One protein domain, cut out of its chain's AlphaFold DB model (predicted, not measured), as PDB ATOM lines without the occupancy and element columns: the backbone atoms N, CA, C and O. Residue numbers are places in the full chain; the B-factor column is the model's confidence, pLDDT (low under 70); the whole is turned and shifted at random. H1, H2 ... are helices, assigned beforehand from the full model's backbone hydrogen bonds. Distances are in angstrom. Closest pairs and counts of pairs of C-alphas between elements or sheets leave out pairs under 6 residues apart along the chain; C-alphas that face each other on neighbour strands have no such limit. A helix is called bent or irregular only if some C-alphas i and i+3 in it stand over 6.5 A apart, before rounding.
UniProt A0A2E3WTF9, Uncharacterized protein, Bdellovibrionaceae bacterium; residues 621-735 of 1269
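This is residues 621 to 735 of the 1269 residues of an uncharacterized protein of Bdellovibrionaceae bacterium (UniProt A0A2E3WTF9). Picture a flat, open V of helices: one limb is the long bent helix H2 with H3 folded back beside its far arm H2b, the other limb is the long bent helix H4, and short H1 sits inside the corner, touching H2a, H4a and H4b. The last residues of H4, 725 to 735, stick out free from the rest. The printed part has 115 residues with four named helices in the order H1, H2, H3, H4 and no named strand; the class is all helix. It is only just loose, close to extended, with a radius of gyration of the C-alphas of 20.0 A and spans of 55 by 47 by 14 A.

Start at H1, residues 621 to 633. H2, residues 638 to 669, was assigned as one helix by its hydrogen bonds but is bent, with C-alphas 652 and 655 7.0 A apart; its arms are H2a, residues 638 to 652, and H2b, residues 655 to 669, at a shallow tilt of 33 degrees, only just short of steep. H1 with residues 629 to 633 touches H2a, the closest C-alphas being those of Leu 633 and Asn 640, 5.1 A apart; they form a helical hairpin. Next comes H3, residues 673 to 694, which touches H2b at Ile 667 and Arg 676, their closest C-alphas, 5.6 A apart, in a helical hairpin with a shallow tilt of 21 degrees, opposite ways. H4, residues 703 to 735, likewise assigned as one helix by its hydrogen bonds, is bent, with C-alphas 715 and 718 6.7 A apart, into H4a, residues 703 to 715, and H4b, residues 718 to 735. H1 touches H4a, the closest C-alphas being those of Ala 626 and Leu 713, 6.2 A apart. H2a and H4a are close but not clearly touching, at a steep tilt of 64 degrees, while H3 and H4a are apart. Every O i to N i+4 pair is within hydrogen-bond range in H1, H2a, H2b, H3 and H4a, and 12 of 14 are in H4b.

Find C-alpha 621 at (-0.230, -42.026, -5.889), where H1 begins. H2a and H2b measure 21.2 A and 21.1 A from first to last C-alpha. Look for C-alpha 673 at (0.883, -29.662, 31.782); from there H3 runs 31.2 A. H4b runs 25.9 A to C-alpha 735 at (12.841, -57.818, -2.460).

The two C-alphas farthest apart, those of Glu 671 and Glu 704, are 56.2 A apart. The printed part has no cut; the links H1 to H2 and H2 to H3 are tight, and H3 to H4 is short. The mean pLDDT of the printed part is 79.9, and the model's confidence is under 70 at residues 699 to 700 and 732 to 735.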
ATOM      1  N   ILE A 621       0.564 -43.122  -6.449       79.06
ATOM      2  CA  ILE A 621      -0.230 -42.026  -5.889       79.06
ATOM      3  C   ILE A 621      -0.692 -41.095  -7.017       79.06
ATOM      4  O   ILE A 621      -1.883 -40.815  -7.130       79.06
ATOM      5  N   ARG A 622       0.212 -40.685  -7.918       79.75
ATOM      6  CA  ARG A 622      -0.129 -39.833  -9.073       79.75
ATOM      7  C   ARG A 622      -1.108 -40.499 -10.035       79.75
ATOM      8  O   ARG A 622      -2.005 -39.825 -10.538       79.75
ATOM      9  N   LEU A 623      -0.960 -41.800 -10.290       83.19
ATOM     10  CA  LEU A 623      -1.888 -42.558 -11.130       83.19
ATOM     11  C   LEU A 623      -3.290 -42.588 -10.510       83.19
ATOM     12  O   LEU A 623      -4.267 -42.267 -11.187       83.19
ATOM     13  N   GLN A 624      -3.389 -42.902  -9.218       81.19
ATOM     14  CA  GLN A 624      -4.657 -42.927  -8.491       81.19
ATOM     15  C   GLN A 624      -5.305 -41.534  -8.450       81.19
ATOM     16  O   GLN A 624      -6.503 -41.389  -8.705       81.19
ATOM     17  N   GLU A 625      -4.510 -40.488  -8.210       80.06
ATOM     18  CA  GLU A 625      -4.974 -39.102  -8.215       80.06
ATOM     19  C   GLU A 625      -5.502 -38.664  -9.584       80.06
ATOM     20  O   GLU A 625      -6.522 -37.964  -9.638       80.06
ATOM     21  N   ALA A 626      -4.830 -39.056 -10.671       81.56
ATOM     22  CA  ALA A 626      -5.235 -38.766 -12.042       81.56
ATOM     23  C   ALA A 626      -6.536 -39.495 -12.406       81.56
ATOM     24  O   ALA A 626      -7.468 -38.855 -12.892       81.56
ATOM     25  N   GLN A 627      -6.644 -40.791 -12.094       84.12
ATOM     26  CA  GLN A 627      -7.853 -41.592 -12.327       84.12
ATOM     27  C   GLN A 627      -9.064 -41.033 -11.570       84.12
ATOM     28  O   GLN A 627     -10.133 -40.855 -12.153       84.12
ATOM     29  N   GLU A 628      -8.895 -40.693 -10.291       81.50
ATOM     30  CA  GLU A 628      -9.963 -40.108  -9.475       81.50
ATOM     31  C   GLU A 628     -10.380 -38.722  -9.994       81.50
ATOM     32  O   GLU A 628     -11.570 -38.401 -10.036       81.50
ATOM     33  N   THR A 629      -9.415 -37.916 -10.450       80.25
ATOM     34  CA  THR A 629      -9.678 -36.598 -11.044       80.25
ATOM     35  C   THR A 629     -10.440 -36.716 -12.364       80.25
ATOM     36  O   THR A 629     -11.405 -35.986 -12.578       80.25
ATOM     37  N   ILE A 630     -10.054 -37.655 -13.234       83.12
ATOM     38  CA  ILE A 630     -10.756 -37.940 -14.493       83.12
ATOM     39  C   ILE A 630     -12.183 -38.421 -14.212       83.12
ATOM     40  O   ILE A 630     -13.114 -37.963 -14.874       83.12
ATOM     41  N   ALA A 631     -12.371 -39.294 -13.217       81.75
ATOM     42  CA  ALA A 631     -13.686 -39.806 -12.840       81.75
ATOM     43  C   ALA A 631     -14.640 -38.687 -12.389       81.75
ATOM     44  O   ALA A 631     -15.790 -38.666 -12.819       81.75
ATOM     45  N   HIS A 632     -14.156 -37.731 -11.587       78.88
ATOM     46  CA  HIS A 632     -14.970 -36.603 -11.116       78.88
ATOM     47  C   HIS A 632     -15.205 -35.536 -12.191       78.88
ATOM     48  O   HIS A 632     -16.255 -34.909 -12.203       78.88
ATOM     49  N   LEU A 633     -14.263 -35.331 -13.117       79.50
ATOM     50  CA  LEU A 633     -14.415 -34.373 -14.219       79.50
ATOM     51  C   LEU A 633     -15.172 -34.946 -15.430       79.50
ATOM     52  O   LEU A 633     -15.483 -34.196 -16.355       79.50
ATOM     53  N   GLY A 634     -15.454 -36.252 -15.463       70.44
ATOM     54  CA  GLY A 634     -15.831 -37.010 -16.661       70.44
ATOM     55  C   GLY A 634     -16.994 -36.423 -17.463       70.44
ATOM     56  O   GLY A 634     -18.151 -36.650 -17.145       70.44
ATOM     57  N   GLY A 635     -16.704 -35.696 -18.544       71.00
ATOM     58  CA  GLY A 635     -17.711 -35.056 -19.406       71.00
ATOM     59  C   GLY A 635     -17.883 -33.548 -19.194       71.00
ATOM     60  O   GLY A 635     -18.664 -32.939 -19.921       71.00
ATOM     61  N   CYS A 636     -17.145 -32.944 -18.253       77.12
ATOM     62  CA  CYS A 636     -17.074 -31.497 -18.002       77.12
ATOM     63  C   CYS A 636     -18.446 -30.802 -17.938       77.12
ATOM     64  O   CYS A 636     -18.612 -29.669 -18.391       77.12
ATOM     65  N   THR A 637     -19.449 -31.492 -17.390       77.88
ATOM     66  CA  THR A 637     -20.760 -30.905 -17.113       77.88
ATOM     67  C   THR A 637     -20.660 -29.970 -15.900       77.88
ATOM     68  O   THR A 637     -19.759 -30.129 -15.074       77.88
ATOM     69  N   PRO A 638     -21.587 -29.007 -15.736       75.88
ATOM     70  CA  PRO A 638     -21.624 -28.162 -14.542       75.88
ATOM     71  C   PRO A 638     -21.680 -28.961 -13.228       75.88
ATOM     72  O   PRO A 638     -21.073 -28.555 -12.241       75.88
ATOM     73  N   GLU A 639     -22.360 -30.113 -13.231       78.06
ATOM     74  CA  GLU A 639     -22.410 -31.045 -12.094       78.06
ATOM     75  C   GLU A 639     -21.030 -31.648 -11.799       78.06
ATOM     76  O   GLU A 639     -20.563 -31.568 -10.669       78.06
ATOM     77  N   ASN A 640     -20.310 -32.123 -12.815       79.69
ATOM     78  CA  ASN A 640     -18.989 -32.740 -12.642       79.69
ATOM     79  C   ASN A 640     -17.907 -31.725 -12.243       79.69
ATOM     80  O   ASN A 640     -17.005 -32.026 -11.465       79.69
ATOM     81  N   ILE A 641     -18.012 -30.481 -12.718       77.94
ATOM     82  CA  ILE A 641     -17.140 -29.386 -12.265       77.94
ATOM     83  C   ILE A 641     -17.423 -29.056 -10.789       77.94
ATOM     84  O   ILE A 641     -16.491 -28.794 -10.027       77.94
ATOM     85  N   SER A 642     -18.689 -29.113 -10.364       75.44
ATOM     86  CA  SER A 642     -19.067 -28.962  -8.955       75.44
ATOM     87  C   SER A 642     -18.532 -30.114  -8.094       75.44
ATOM     88  O   SER A 642     -17.945 -29.865  -7.040       75.44
ATOM     89  N   ASP A 643     -18.656 -31.357  -8.557       79.00
ATOM     90  CA  ASP A 643     -18.128 -32.539  -7.867       79.00
ATOM     91  C   ASP A 643     -16.597 -32.502  -7.771       79.00
ATOM     92  O   ASP A 643     -16.023 -32.816  -6.727       79.00
ATOM     93  N   TYR A 644     -15.914 -32.025  -8.814       78.62
ATOM     94  CA  TYR A 644     -14.470 -31.809  -8.786       78.62
ATOM     95  C   TYR A 644     -14.045 -30.718  -7.794       78.62
ATOM     96  O   TYR A 644     -13.040 -30.870  -7.095       78.62
ATOM     97  N   LYS A 645     -14.808 -29.624  -7.670       77.69
ATOM     98  CA  LYS A 645     -14.557 -28.611  -6.630       77.69
ATOM     99  C   LYS A 645     -14.703 -29.196  -5.229       77.69
ATOM    100  O   LYS A 645     -13.898 -28.885  -4.351       77.69
ATOM    101  N   GLU A 646     -15.696 -30.052  -5.024       78.06
ATOM    102  CA  GLU A 646     -15.892 -30.731  -3.747       78.06
ATOM    103  C   GLU A 646     -14.757 -31.730  -3.461       78.06
ATOM    104  O   GLU A 646     -14.260 -31.788  -2.336       78.06
ATOM    105  N   LEU A 647     -14.248 -32.432  -4.479       80.81
ATOM    106  CA  LEU A 647     -13.040 -33.257  -4.371       80.81
ATOM    107  C   LEU A 647     -11.811 -32.424  -3.963       80.81
ATOM    108  O   LEU A 647     -11.082 -32.813  -3.049       80.81
ATOM    109  N   LEU A 648     -11.586 -31.260  -4.588       78.81
ATOM    110  CA  LEU A 648     -10.488 -30.350  -4.229       78.81
ATOM    111  C   LEU A 648     -10.610 -29.840  -2.789       78.81
ATOM    112  O   LEU A 648      -9.610 -29.785  -2.069       78.81
ATOM    113  N   ARG A 649     -11.833 -29.523  -2.349       78.81
ATOM    114  CA  ARG A 649     -12.114 -29.136  -0.962       78.81
ATOM    115  C   ARG A 649     -11.797 -30.271   0.009       78.81
ATOM    116  O   ARG A 649     -11.113 -30.037   1.004       78.81
ATOM    117  N   ARG A 650     -12.228 -31.498  -0.292       80.38
ATOM    118  CA  ARG A 650     -11.929 -32.685   0.524       80.38
ATOM    119  C   ARG A 650     -10.430 -32.965   0.603       80.38
ATOM    120  O   ARG A 650      -9.923 -33.174   1.702       80.38
ATOM    121  N   ARG A 651      -9.707 -32.896  -0.521       79.06
ATOM    122  CA  ARG A 651      -8.244 -33.078  -0.556       79.06
ATOM    123  C   ARG A 651      -7.509 -32.020   0.263       79.06
ATOM    124  O   ARG A 651      -6.577 -32.358   0.982       79.06
ATOM    125  N   ALA A 652      -7.943 -30.761   0.202       78.75
ATOM    126  CA  ALA A 652      -7.342 -29.695   0.999       78.75
ATOM    127  C   ALA A 652      -7.610 -29.856   2.510       78.75
ATOM    128  O   ALA A 652      -6.768 -29.471   3.317       78.75
ATOM    129  N   LEU A 653      -8.756 -30.435   2.897       80.62
ATOM    130  CA  LEU A 653      -9.101 -30.683   4.303       80.62
ATOM    131  C   LEU A 653      -8.435 -31.927   4.903       80.62
ATOM    132  O   LEU A 653      -8.127 -31.925   6.092       80.62
ATOM    133  N   ALA A 654      -8.244 -32.987   4.117       78.62
ATOM    134  CA  ALA A 654      -7.785 -34.291   4.602       78.62
ATOM    135  C   ALA A 654      -6.501 -34.256   5.467       78.62
ATOM    136  O   ALA A 654      -6.538 -34.806   6.572       78.62
ATOM    137  N   PRO A 655      -5.390 -33.602   5.059       78.69
ATOM    138  CA  PRO A 655      -4.173 -33.577   5.875       78.69
ATOM    139  C   PRO A 655      -4.364 -32.800   7.182       78.69
ATOM    140  O   PRO A 655      -3.829 -33.196   8.214       78.69
ATOM    141  N   LEU A 656      -5.177 -31.740   7.166       83.75
ATOM    142  CA  LEU A 656      -5.469 -30.941   8.356       83.75
ATOM    143  C   LEU A 656      -6.332 -31.717   9.359       83.75
ATOM    144  O   LEU A 656      -6.092 -31.640  10.559       83.75
ATOM    145  N   LEU A 657      -7.302 -32.500   8.876       81.69
ATOM    146  CA  LEU A 657      -8.108 -33.390   9.719       81.69
ATOM    147  C   LEU A 657      -7.254 -34.502  10.342       81.69
ATOM    148  O   LEU A 657      -7.373 -34.761  11.533       81.69
ATOM    149  N   SER A 658      -6.335 -35.100   9.578       80.56
ATOM    150  CA  SER A 658      -5.414 -36.109  10.117       80.56
ATOM    151  C   SER A 658      -4.468 -35.525  11.172       80.56
ATOM    152  O   SER A 658      -4.253 -36.142  12.215       80.56
ATOM    153  N   GLN A 659      -3.940 -34.320  10.935       84.25
ATOM    154  CA  GLN A 659      -3.087 -33.619  11.893       84.25
ATOM    155  C   GLN A 659      -3.855 -33.238  13.165       84.25
ATOM    156  O   GLN A 659      -3.323 -33.365  14.266       84.25
ATOM    157  N   LYS A 660      -5.120 -32.823  13.025       89.12
ATOM    158  CA  LYS A 660      -6.028 -32.570  14.147       89.12
ATOM    159  C   LYS A 660      -6.193 -33.828  15.010       89.12
ATOM    160  O   LYS A 660      -5.973 -33.750  16.214       89.12
ATOM    161  N   ASP A 661      -6.508 -34.974  14.409       84.00
ATOM    162  CA  ASP A 661      -6.730 -36.229  15.143       84.00
ATOM    163  C   ASP A 661      -5.456 -36.704  15.874       84.00
ATOM    164  O   ASP A 661      -5.514 -37.202  17.001       84.00
ATOM    165  N   GLN A 662      -4.278 -36.519  15.260       85.38
ATOM    166  CA  GLN A 662      -2.989 -36.832  15.888       85.38
ATOM    167  C   GLN A 662      -2.690 -35.929  17.086       85.38
ATOM    168  O   GLN A 662      -2.277 -36.431  18.130       85.38
ATOM    169  N   LEU A 663      -2.922 -34.621  16.955       85.81
ATOM    170  CA  LEU A 663      -2.745 -33.668  18.049       85.81
ATOM    171  C   LEU A 663      -3.737 -33.939  19.189       85.81
ATOM    172  O   LEU A 663      -3.330 -33.952  20.346       85.81
ATOM    173  N   GLU A 664      -5.006 -34.241  18.889       85.81
ATOM    174  CA  GLU A 664      -6.001 -34.645  19.899       85.81
ATOM    175  C   GLU A 664      -5.562 -35.905  20.660       85.81
ATOM    176  O   GLU A 664      -5.674 -35.966  21.888       85.81
ATOM    177  N   LYS A 665      -4.996 -36.892  19.953       85.31
ATOM    178  CA  LYS A 665      -4.446 -38.099  20.575       85.31
ATOM    179  C   LYS A 665      -3.236 -37.786  21.462       85.31
ATOM    180  O   LYS A 665      -3.210 -38.224  22.610       85.31
ATOM    181  N   GLN A 666      -2.282 -36.991  20.983       83.88
ATOM    182  CA  GLN A 666      -1.098 -36.596  21.758       83.88
ATOM    183  C   GLN A 666      -1.463 -35.788  23.011       83.88
ATOM    184  O   GLN A 666      -0.873 -35.998  24.067       83.88
ATOM    185  N   ILE A 667      -2.482 -34.924  22.935       85.81
ATOM    186  CA  ILE A 667      -3.035 -34.212  24.100       85.81
ATOM    187  C   ILE A 667      -3.612 -35.200  25.122       85.81
ATOM    188  O   ILE A 667      -3.446 -34.998  26.323       85.81
ATOM    189  N   SER A 668      -4.280 -36.265  24.662       82.19
ATOM    190  CA  SER A 668      -4.860 -37.286  25.546       82.19
ATOM    191  C   SER A 668      -3.818 -38.183  26.226       82.19
ATOM    192  O   SER A 668      -4.085 -38.703  27.307       82.19
ATOM    193  N   GLU A 669      -2.644 -38.343  25.610       78.56
ATOM    194  CA  GLU A 669      -1.551 -39.205  26.081       78.56
ATOM    195  C   GLU A 669      -0.470 -38.435  26.870       78.56
ATOM    196  O   GLU A 669       0.389 -39.058  27.490       78.56
ATOM    197  N   SER A 670      -0.500 -37.095  26.881       75.88
ATOM    198  CA  SER A 670       0.499 -36.264  27.568       75.88
ATOM    199  C   SER A 670       0.198 -36.080  29.062       75.88
ATOM    200  O   SER A 670      -0.857 -35.566  29.442       75.88
ATOM    201  N   GLU A 671       1.159 -36.447  29.917       74.44
ATOM    202  CA  GLU A 671       1.091 -36.284  31.380       74.44
ATOM    203  C   GLU A 671       1.672 -34.940  31.881       74.44
ATOM    204  O   GLU A 671       1.492 -34.592  33.048       74.44
ATOM    205  N   ASN A 672       2.349 -34.166  31.018       81.69
ATOM    206  CA  ASN A 672       2.979 -32.882  31.356       81.69
ATOM    207  C   ASN A 672       2.072 -31.691  30.985       81.69
ATOM    208  O   ASN A 672       1.700 -31.520  29.823       81.69
ATOM    209  N   GLU A 673       1.748 -30.839  31.965       79.25
ATOM    210  CA  GLU A 673       0.883 -29.662  31.782       79.25
ATOM    211  C   GLU A 673       1.447 -28.627  30.793       79.25
ATOM    212  O   GLU A 673       0.669 -28.029  30.047       79.25
ATOM    213  N   GLU A 674       2.770 -28.424  30.731       78.00
ATOM    214  CA  GLU A 674       3.368 -27.459  29.792       78.00
ATOM    215  C   GLU A 674       3.310 -27.960  28.341       78.00
ATOM    216  O   GLU A 674       2.920 -27.209  27.441       78.00
ATOM    217  N   ASP A 675       3.613 -29.243  28.113       75.12
ATOM    218  CA  ASP A 675       3.553 -29.864  26.782       75.12
ATOM    219  C   ASP A 675       2.109 -29.949  26.279       75.12
ATOM    220  O   ASP A 675       1.828 -29.686  25.109       75.12
ATOM    221  N   ARG A 676       1.165 -30.250  27.176       83.50
ATOM    222  CA  ARG A 676      -0.261 -30.264  26.850       83.50
ATOM    223  C   ARG A 676      -0.765 -28.882  26.430       83.50
ATOM    224  O   ARG A 676      -1.487 -28.786  25.441       83.50
ATOM    225  N   ALA A 677      -0.351 -27.816  27.119       82.56
ATOM    226  CA  ALA A 677      -0.719 -26.449  26.751       82.56
ATOM    227  C   ALA A 677      -0.143 -26.030  25.382       82.56
ATOM    228  O   ALA A 677      -0.796 -25.298  24.632       82.56
ATOM    229  N   LEU A 678       1.060 -26.504  25.033       84.06
ATOM    230  CA  LEU A 678       1.660 -26.283  23.715       84.06
ATOM    231  C   LEU A 678       0.893 -27.036  22.615       84.06
ATOM    232  O   LEU A 678       0.514 -26.434  21.612       84.06
ATOM    233  N   LEU A 679       0.586 -28.317  22.834       85.69
ATOM    234  CA  LEU A 679      -0.178 -29.141  21.893       85.69
ATOM    235  C   LEU A 679      -1.607 -28.614  21.684       85.69
ATOM    236  O   LEU A 679      -2.100 -28.595  20.560       85.69
ATOM    237  N   GLU A 680      -2.268 -28.123  22.739       87.12
ATOM    238  CA  GLU A 680      -3.584 -27.476  22.635       87.12
ATOM    239  C   GLU A 680      -3.519 -26.174  21.816       87.12
ATOM    240  O   GLU A 680      -4.461 -25.838  21.090       87.12
ATOM    241  N   ARG A 681      -2.402 -25.438  21.870       88.69
ATOM    242  CA  ARG A 681      -2.179 -24.262  21.017       88.69
ATOM    243  C   ARG A 681      -2.030 -24.655  19.547       88.69
ATOM    244  O   ARG A 681      -2.660 -24.023  18.696       88.69
ATOM    245  N   ASP A 682      -1.256 -25.697  19.263       87.69
ATOM    246  CA  ASP A 682      -1.059 -26.213  17.906       87.69
ATOM    247  C   ASP A 682      -2.364 -26.785  17.333       87.69
ATOM    248  O   ASP A 682      -2.712 -26.501  16.185       87.69
ATOM    249  N   LEU A 683      -3.156 -27.491  18.148       90.12
ATOM    250  CA  LEU A 683      -4.485 -27.972  17.763       90.12
ATOM    251  C   LEU A 683      -5.407 -26.809  17.378       90.12
ATOM    252  O   LEU A 683      -6.066 -26.866  16.341       90.12
ATOM    253  N   ASN A 684      -5.427 -25.726  18.159       87.56
ATOM    254  CA  ASN A 684      -6.214 -24.534  17.829       87.56
ATOM    255  C   ASN A 684      -5.751 -23.873  16.520       87.56
ATOM    256  O   ASN A 684      -6.575 -23.383  15.743       87.56
ATOM    257  N   GLN A 685      -4.446 -23.889  16.237       88.75
ATOM    258  CA  GLN A 685      -3.920 -23.407  14.965       88.75
ATOM    259  C   GLN A 685      -4.390 -24.287  13.798       88.75
ATOM    260  O   GLN A 685      -4.873 -23.751  12.799       88.75
ATOM    261  N   VAL A 686      -4.334 -25.614  13.931       86.62
ATOM    262  CA  VAL A 686      -4.838 -26.551  12.912       86.62
ATOM    263  C   VAL A 686      -6.350 -26.399  12.717       86.62
ATOM    264  O   VAL A 686      -6.810 -26.326  11.580       86.62
ATOM    265  N   LEU A 687      -7.133 -26.248  13.788       85.94
ATOM    266  CA  LEU A 687      -8.575 -25.987  13.707       85.94
ATOM    267  C   LEU A 687      -8.883 -24.691  12.942       85.94
ATOM    268  O   LEU A 687      -9.766 -24.684  12.084       85.94
ATOM    269  N   SER A 688      -8.101 -23.626  13.160       84.94
ATOM    270  CA  SER A 688      -8.241 -22.379  12.394       84.94
ATOM    271  C   SER A 688      -7.912 -22.559  10.906       84.94
ATOM    272  O   SER A 688      -8.568 -21.977  10.042       84.94
ATOM    273  N   GLN A 689      -6.931 -23.409  10.583       85.00
ATOM    274  CA  GLN A 689      -6.588 -23.750   9.202       85.00
ATOM    275  C   GLN A 689      -7.680 -24.598   8.545       85.00
ATOM    276  O   GLN A 689      -7.965 -24.399   7.362       85.00
ATOM    277  N   ILE A 690      -8.325 -25.500   9.293       85.38
ATOM    278  CA  ILE A 690      -9.481 -26.271   8.819       85.38
ATOM    279  C   ILE A 690     -10.626 -25.320   8.470       85.38
ATOM    280  O   ILE A 690     -11.127 -25.384   7.350       85.38
ATOM    281  N   GLU A 691     -10.999 -24.399   9.364       82.88
ATOM    282  CA  GLU A 691     -12.053 -23.406   9.094       82.88
ATOM    283  C   GLU A 691     -11.714 -22.517   7.889       82.88
ATOM    284  O   GLU A 691     -12.556 -22.291   7.014       82.88
ATOM    285  N   ALA A 692     -10.465 -22.048   7.792       81.88
ATOM    286  CA  ALA A 692     -10.006 -21.259   6.653       81.88
ATOM    287  C   ALA A 692     -10.076 -22.051   5.336       81.88
ATOM    288  O   ALA A 692     -10.435 -21.498   4.297       81.88
ATOM    289  N   THR A 693      -9.777 -23.351   5.372       81.25
ATOM    290  CA  THR A 693      -9.809 -24.226   4.193       81.25
ATOM    291  C   THR A 693     -11.238 -24.612   3.803       81.25
ATOM    292  O   THR A 693     -11.548 -24.670   2.613       81.25
ATOM    293  N   GLN A 694     -12.144 -24.798   4.770       79.88
ATOM    294  CA  GLN A 694     -13.574 -25.018   4.515       79.88
ATOM    295  C   GLN A 694     -14.209 -23.818   3.802       79.88
ATOM    296  O   GLN A 694     -14.971 -23.996   2.845       79.88
ATOM    297  N   ASN A 695     -13.837 -22.606   4.217       77.25
ATOM    298  CA  ASN A 695     -14.343 -21.346   3.670       77.25
ATOM    299  C   ASN A 695     -13.559 -20.830   2.450       77.25
ATOM    300  O   ASN A 695     -13.888 -19.773   1.913       77.25
ATOM    301  N   ARG A 696     -12.530 -21.554   1.993       77.19
ATOM    302  CA  ARG A 696     -11.750 -21.189   0.808       77.19
ATOM    303  C   ARG A 696     -12.600 -21.351  -0.452       77.19
ATOM    304  O   ARG A 696     -13.109 -22.436  -0.728       77.19
ATOM    305  N   GLU A 697     -12.714 -20.289  -1.244       71.06
ATOM    306  CA  GLU A 697     -13.254 -20.393  -2.600       71.06
ATOM    307  C   GLU A 697     -12.229 -21.096  -3.499       71.06
ATOM    308  O   GLU A 697     -11.095 -20.637  -3.664       71.06
ATOM    309  N   PHE A 698     -12.619 -22.243  -4.058       71.56
ATOM    310  CA  PHE A 698     -11.841 -22.931  -5.082       71.56
ATOM    311  C   PHE A 698     -12.184 -22.323  -6.450       71.56
ATOM    312  O   PHE A 698     -13.371 -22.130  -6.733       71.56
ATOM    313  N   PRO A 699     -11.177 -22.001  -7.284       63.94
ATOM    314  CA  PRO A 699     -11.385 -21.301  -8.548       63.94
ATOM    315  C   PRO A 699     -12.395 -22.026  -9.447       63.94
ATOM    316  O   PRO A 699     -12.407 -23.256  -9.521       63.94
ATOM    317  N   ASP A 700     -13.251 -21.250 -10.116       64.88
ATOM    318  CA  ASP A 700     -14.178 -21.768 -11.121       64.88
ATOM    319  C   ASP A 700     -13.398 -22.254 -12.341       64.88
ATOM    320  O   ASP A 700     -12.707 -21.475 -12.996       64.88
ATOM    321  N   LEU A 701     -13.488 -23.553 -12.624       75.56
ATOM    322  CA  LEU A 701     -12.928 -24.142 -13.832       75.56
ATOM    323  C   LEU A 701     -13.933 -23.898 -14.963       75.56
ATOM    324  O   LEU A 701     -15.072 -24.362 -14.871       75.56
ATOM    325  N   SER A 702     -13.553 -23.161 -16.010       77.00
ATOM    326  CA  SER A 702     -14.431 -23.009 -17.175       77.00
ATOM    327  C   SER A 702     -14.578 -24.349 -17.910       77.00
ATOM    328  O   SER A 702     -13.756 -25.254 -17.755       77.00
ATOM    329  N   ALA A 703     -15.632 -24.506 -18.717       72.75
ATOM    330  CA  ALA A 703     -15.836 -25.740 -19.478       72.75
ATOM    331  C   ALA A 703     -14.693 -26.007 -20.483       72.75
ATOM    332  O   ALA A 703     -14.346 -27.165 -20.700       72.75
ATOM    333  N   GLU A 704     -14.083 -24.957 -21.048       77.00
ATOM    334  CA  GLU A 704     -12.908 -25.073 -21.927       77.00
ATOM    335  C   GLU A 704     -11.658 -25.494 -21.140       77.00
ATOM    336  O   GLU A 704     -11.020 -26.480 -21.509       77.00
ATOM    337  N   ASP A 705     -11.377 -24.851 -20.001       79.44
ATOM    338  CA  ASP A 705     -10.234 -25.212 -19.142       79.44
ATOM    339  C   ASP A 705     -10.374 -26.636 -18.570       79.44
ATOM    340  O   ASP A 705      -9.391 -27.358 -18.385       79.44
ATOM    341  N   CYS A 706     -11.612 -27.067 -18.300       80.12
ATOM    342  CA  CYS A 706     -11.922 -28.433 -17.890       80.12
ATOM    343  C   CYS A 706     -11.538 -29.444 -18.970       80.12
ATOM    344  O   CYS A 706     -10.914 -30.460 -18.660       80.12
ATOM    345  N   GLN A 707     -11.873 -29.167 -20.235       81.25
ATOM    346  CA  GLN A 707     -11.530 -30.065 -21.336       81.25
ATOM    347  C   GLN A 707     -10.025 -30.121 -21.592       81.25
ATOM    348  O   GLN A 707      -9.504 -31.212 -21.824       81.25
ATOM    349  N   GLU A 708      -9.315 -28.997 -21.485       83.19
ATOM    350  CA  GLU A 708      -7.853 -28.968 -21.606       83.19
ATOM    351  C   GLU A 708      -7.183 -29.799 -20.499       83.19
ATOM    352  O   GLU A 708      -6.324 -30.642 -20.771       83.19
ATOM    353  N   LYS A 709      -7.642 -29.652 -19.250       83.12
ATOM    354  CA  LYS A 709      -7.128 -30.423 -18.112       83.12
ATOM    355  C   LYS A 709      -7.430 -31.920 -18.228       83.12
ATOM    356  O   LYS A 709      -6.569 -32.742 -17.918       83.12
ATOM    357  N   LEU A 710      -8.629 -32.280 -18.692       82.88
ATOM    358  CA  LEU A 710      -9.011 -33.675 -18.927       82.88
ATOM    359  C   LEU A 710      -8.183 -34.298 -20.063       82.88
ATOM    360  O   LEU A 710      -7.806 -35.464 -19.977       82.88
ATOM    361  N   ALA A 711      -7.879 -33.533 -21.117       81.69
ATOM    362  CA  ALA A 711      -7.034 -33.986 -22.218       81.69
ATOM    363  C   ALA A 711      -5.594 -34.264 -21.756       81.69
ATOM    364  O   ALA A 711      -5.065 -35.326 -22.079       81.69
ATOM    365  N   GLY A 712      -5.005 -33.375 -20.945       83.88
ATOM    366  CA  GLY A 712      -3.672 -33.579 -20.363       83.88
ATOM    367  C   GLY A 712      -3.593 -34.804 -19.444       83.88
ATOM    368  O   GLY A 712      -2.700 -35.636 -19.580       83.88
ATOM    369  N   LEU A 713      -4.583 -34.995 -18.566       84.12
ATOM    370  CA  LEU A 713      -4.621 -36.165 -17.678       84.12
ATOM    371  C   LEU A 713      -4.801 -37.485 -18.447       84.12
ATOM    372  O   LEU A 713      -4.183 -38.488 -18.097       84.12
ATOM    373  N   ASN A 714      -5.610 -37.488 -19.512       81.44
ATOM    374  CA  ASN A 714      -5.779 -38.666 -20.367       81.44
ATOM    375  C   ASN A 714      -4.518 -38.993 -21.186       81.44
ATOM    376  O   ASN A 714      -4.304 -40.162 -21.499       81.44
ATOM    377  N   SER A 715      -3.683 -38.003 -21.531       82.56
ATOM    378  CA  SER A 715      -2.385 -38.258 -22.177       82.56
ATOM    379  C   SER A 715      -1.308 -38.744 -21.208       82.56
ATOM    380  O   SER A 715      -0.436 -39.504 -21.619       82.56
ATOM    381  N   ASP A 716      -1.378 -38.346 -19.936       83.44
ATOM    382  CA  ASP A 716      -0.401 -38.734 -18.911       83.44
ATOM    383  C   ASP A 716      -0.666 -40.138 -18.339       83.44
ATOM    384  O   ASP A 716       0.271 -40.811 -17.906       83.44
ATOM    385  N   LEU A 717      -1.921 -40.610 -18.362       82.88
ATOM    386  CA  LEU A 717      -2.320 -41.901 -17.782       82.88
ATOM    387  C   LEU A 717      -1.495 -43.098 -18.302       82.88
ATOM    388  O   LEU A 717      -0.951 -43.828 -17.473       82.88
ATOM    389  N   PRO A 718      -1.318 -43.283 -19.629       82.06
ATOM    390  CA  PRO A 718      -0.536 -44.402 -20.158       82.06
ATOM    391  C   PRO A 718       0.945 -44.331 -19.758       82.06
ATOM    392  O   PRO A 718       1.572 -45.359 -19.522       82.06
ATOM    393  N   ILE A 719       1.498 -43.118 -19.638       83.25
ATOM    394  CA  ILE A 719       2.896 -42.885 -19.243       83.25
ATOM    395  C   ILE A 719       3.096 -43.249 -17.765       83.25
ATOM    396  O   ILE A 719       4.109 -43.837 -17.389       83.25
ATOM    397  N   LEU A 720       2.127 -42.911 -16.911       82.88
ATOM    398  CA  LEU A 720       2.145 -43.271 -15.493       82.88
ATOM    399  C   LEU A 720       2.002 -44.784 -15.289       82.88
ATOM    400  O   LEU A 720       2.716 -45.338 -14.455       82.88
ATOM    401  N   GLU A 721       1.144 -45.457 -16.063       81.62
ATOM    402  CA  GLU A 721       1.005 -46.921 -16.042       81.62
ATOM    403  C   GLU A 721       2.300 -47.630 -16.475       81.62
ATOM    404  O   GLU A 721       2.757 -48.549 -15.790       81.62
ATOM    405  N   GLU A 722       2.945 -47.163 -17.550       83.50
ATOM    406  CA  GLU A 722       4.229 -47.698 -18.021       83.50
ATOM    407  C   GLU A 722       5.346 -47.497 -16.985       83.50
ATOM    408  O   GLU A 722       6.063 -48.440 -16.646       83.50
ATOM    409  N   ASN A 723       5.452 -46.301 -16.396       83.00
ATOM    410  CA  ASN A 723       6.425 -46.021 -15.336       83.00
ATOM    411  C   ASN A 723       6.199 -46.893 -14.093       83.00
ATOM    412  O   ASN A 723       7.168 -47.356 -13.484       83.00
ATOM    413  N   LEU A 724       4.939 -47.158 -13.723       80.56
ATOM    414  CA  LEU A 724       4.610 -48.055 -12.616       80.56
ATOM    415  C   LEU A 724       5.086 -49.485 -12.888       80.56
ATOM    416  O   LEU A 724       5.598 -50.163 -11.991       80.56
ATOM    417  N   GLN A 725       4.935 -49.935 -14.133       78.25
ATOM    418  CA  GLN A 725       5.360 -51.257 -14.568       78.25
ATOM    419  C   GLN A 725       6.889 -51.386 -14.592       78.25
ATOM    420  O   GLN A 725       7.423 -52.354 -14.050       78.25
ATOM    421  N   VAL A 726       7.605 -50.370 -15.082       80.12
ATOM    422  CA  VAL A 726       9.077 -50.303 -15.002       80.12
ATOM    423  C   VAL A 726       9.554 -50.321 -13.545       80.12
ATOM    424  O   VAL A 726      10.505 -51.022 -13.199       80.12
ATOM    425  N   LYS A 727       8.876 -49.597 -12.648       78.94
ATOM    426  CA  LYS A 727       9.226 -49.560 -11.219       78.94
ATOM    427  C   LYS A 727       8.965 -50.900 -10.528       78.94
ATOM    428  O   LYS A 727       9.772 -51.332  -9.704       78.94
ATOM    429  N   ARG A 728       7.900 -51.610 -10.913       75.38
ATOM    430  CA  ARG A 728       7.635 -52.992 -10.481       75.38
ATOM    431  C   ARG A 728       8.785 -53.921 -10.863       75.38
ATOM    432  O   ARG A 728       9.260 -54.668 -10.011       75.38
ATOM    433  N   GLU A 729       9.275 -53.826 -12.095       70.00
ATOM    434  CA  GLU A 729      10.414 -54.619 -12.576       70.00
ATOM    435  C   GLU A 729      11.729 -54.295 -11.838       70.00
ATOM    436  O   GLU A 729      12.560 -55.183 -11.660       70.00
ATOM    437  N   GLN A 730      11.899 -53.073 -11.319       71.12
ATOM    438  CA  GLN A 730      13.067 -52.677 -10.512       71.12
ATOM    439  C   GLN A 730      12.996 -53.109  -9.035       71.12
ATOM    440  O   GLN A 730      14.029 -53.400  -8.429       71.12
ATOM    441  N   ILE A 731      11.800 -53.161  -8.435       71.31
ATOM    442  CA  ILE A 731      11.607 -53.523  -7.017       71.31
ATOM    443  C   ILE A 731      11.750 -55.037  -6.800       71.31
ATOM    444  O   ILE A 731      12.291 -55.470  -5.778       71.31
ATOM    445  N   ILE A 732      11.310 -55.846  -7.769       66.56
ATOM    446  CA  ILE A 732      11.336 -57.314  -7.691       66.56
ATOM    447  C   ILE A 732      12.745 -57.863  -7.356       66.56
ATOM    448  O   ILE A 732      12.854 -58.636  -6.398       66.56
ATOM    449  N   PRO A 733      13.839 -57.459  -8.036       63.44
ATOM    450  CA  PRO A 733      15.200 -57.873  -7.678       63.44
ATOM    451  C   PRO A 733      15.629 -57.491  -6.254       63.44
ATOM    452  O   PRO A 733      16.375 -58.234  -5.618       63.44
ATOM    453  N   GLN A 734      15.160 -56.357  -5.724       64.69
ATOM    454  CA  GLN A 734      15.550 -55.877  -4.395       64.69
ATOM    455  C   GLN A 734      14.875 -56.664  -3.265       64.69
ATOM    456  O   GLN A 734      15.530 -57.037  -2.293       64.69
ATOM    457  N   VAL A 735      13.584 -56.973  -3.413       66.00
ATOM    458  CA  VAL A 735      12.841 -57.818  -2.460       66.00
ATOM    459  C   VAL A 735      13.401 -59.245  -2.452       66.00
ATOM    460  O   VAL A 735      13.557 -59.852  -1.391       66.00
TER     461      VAL A 735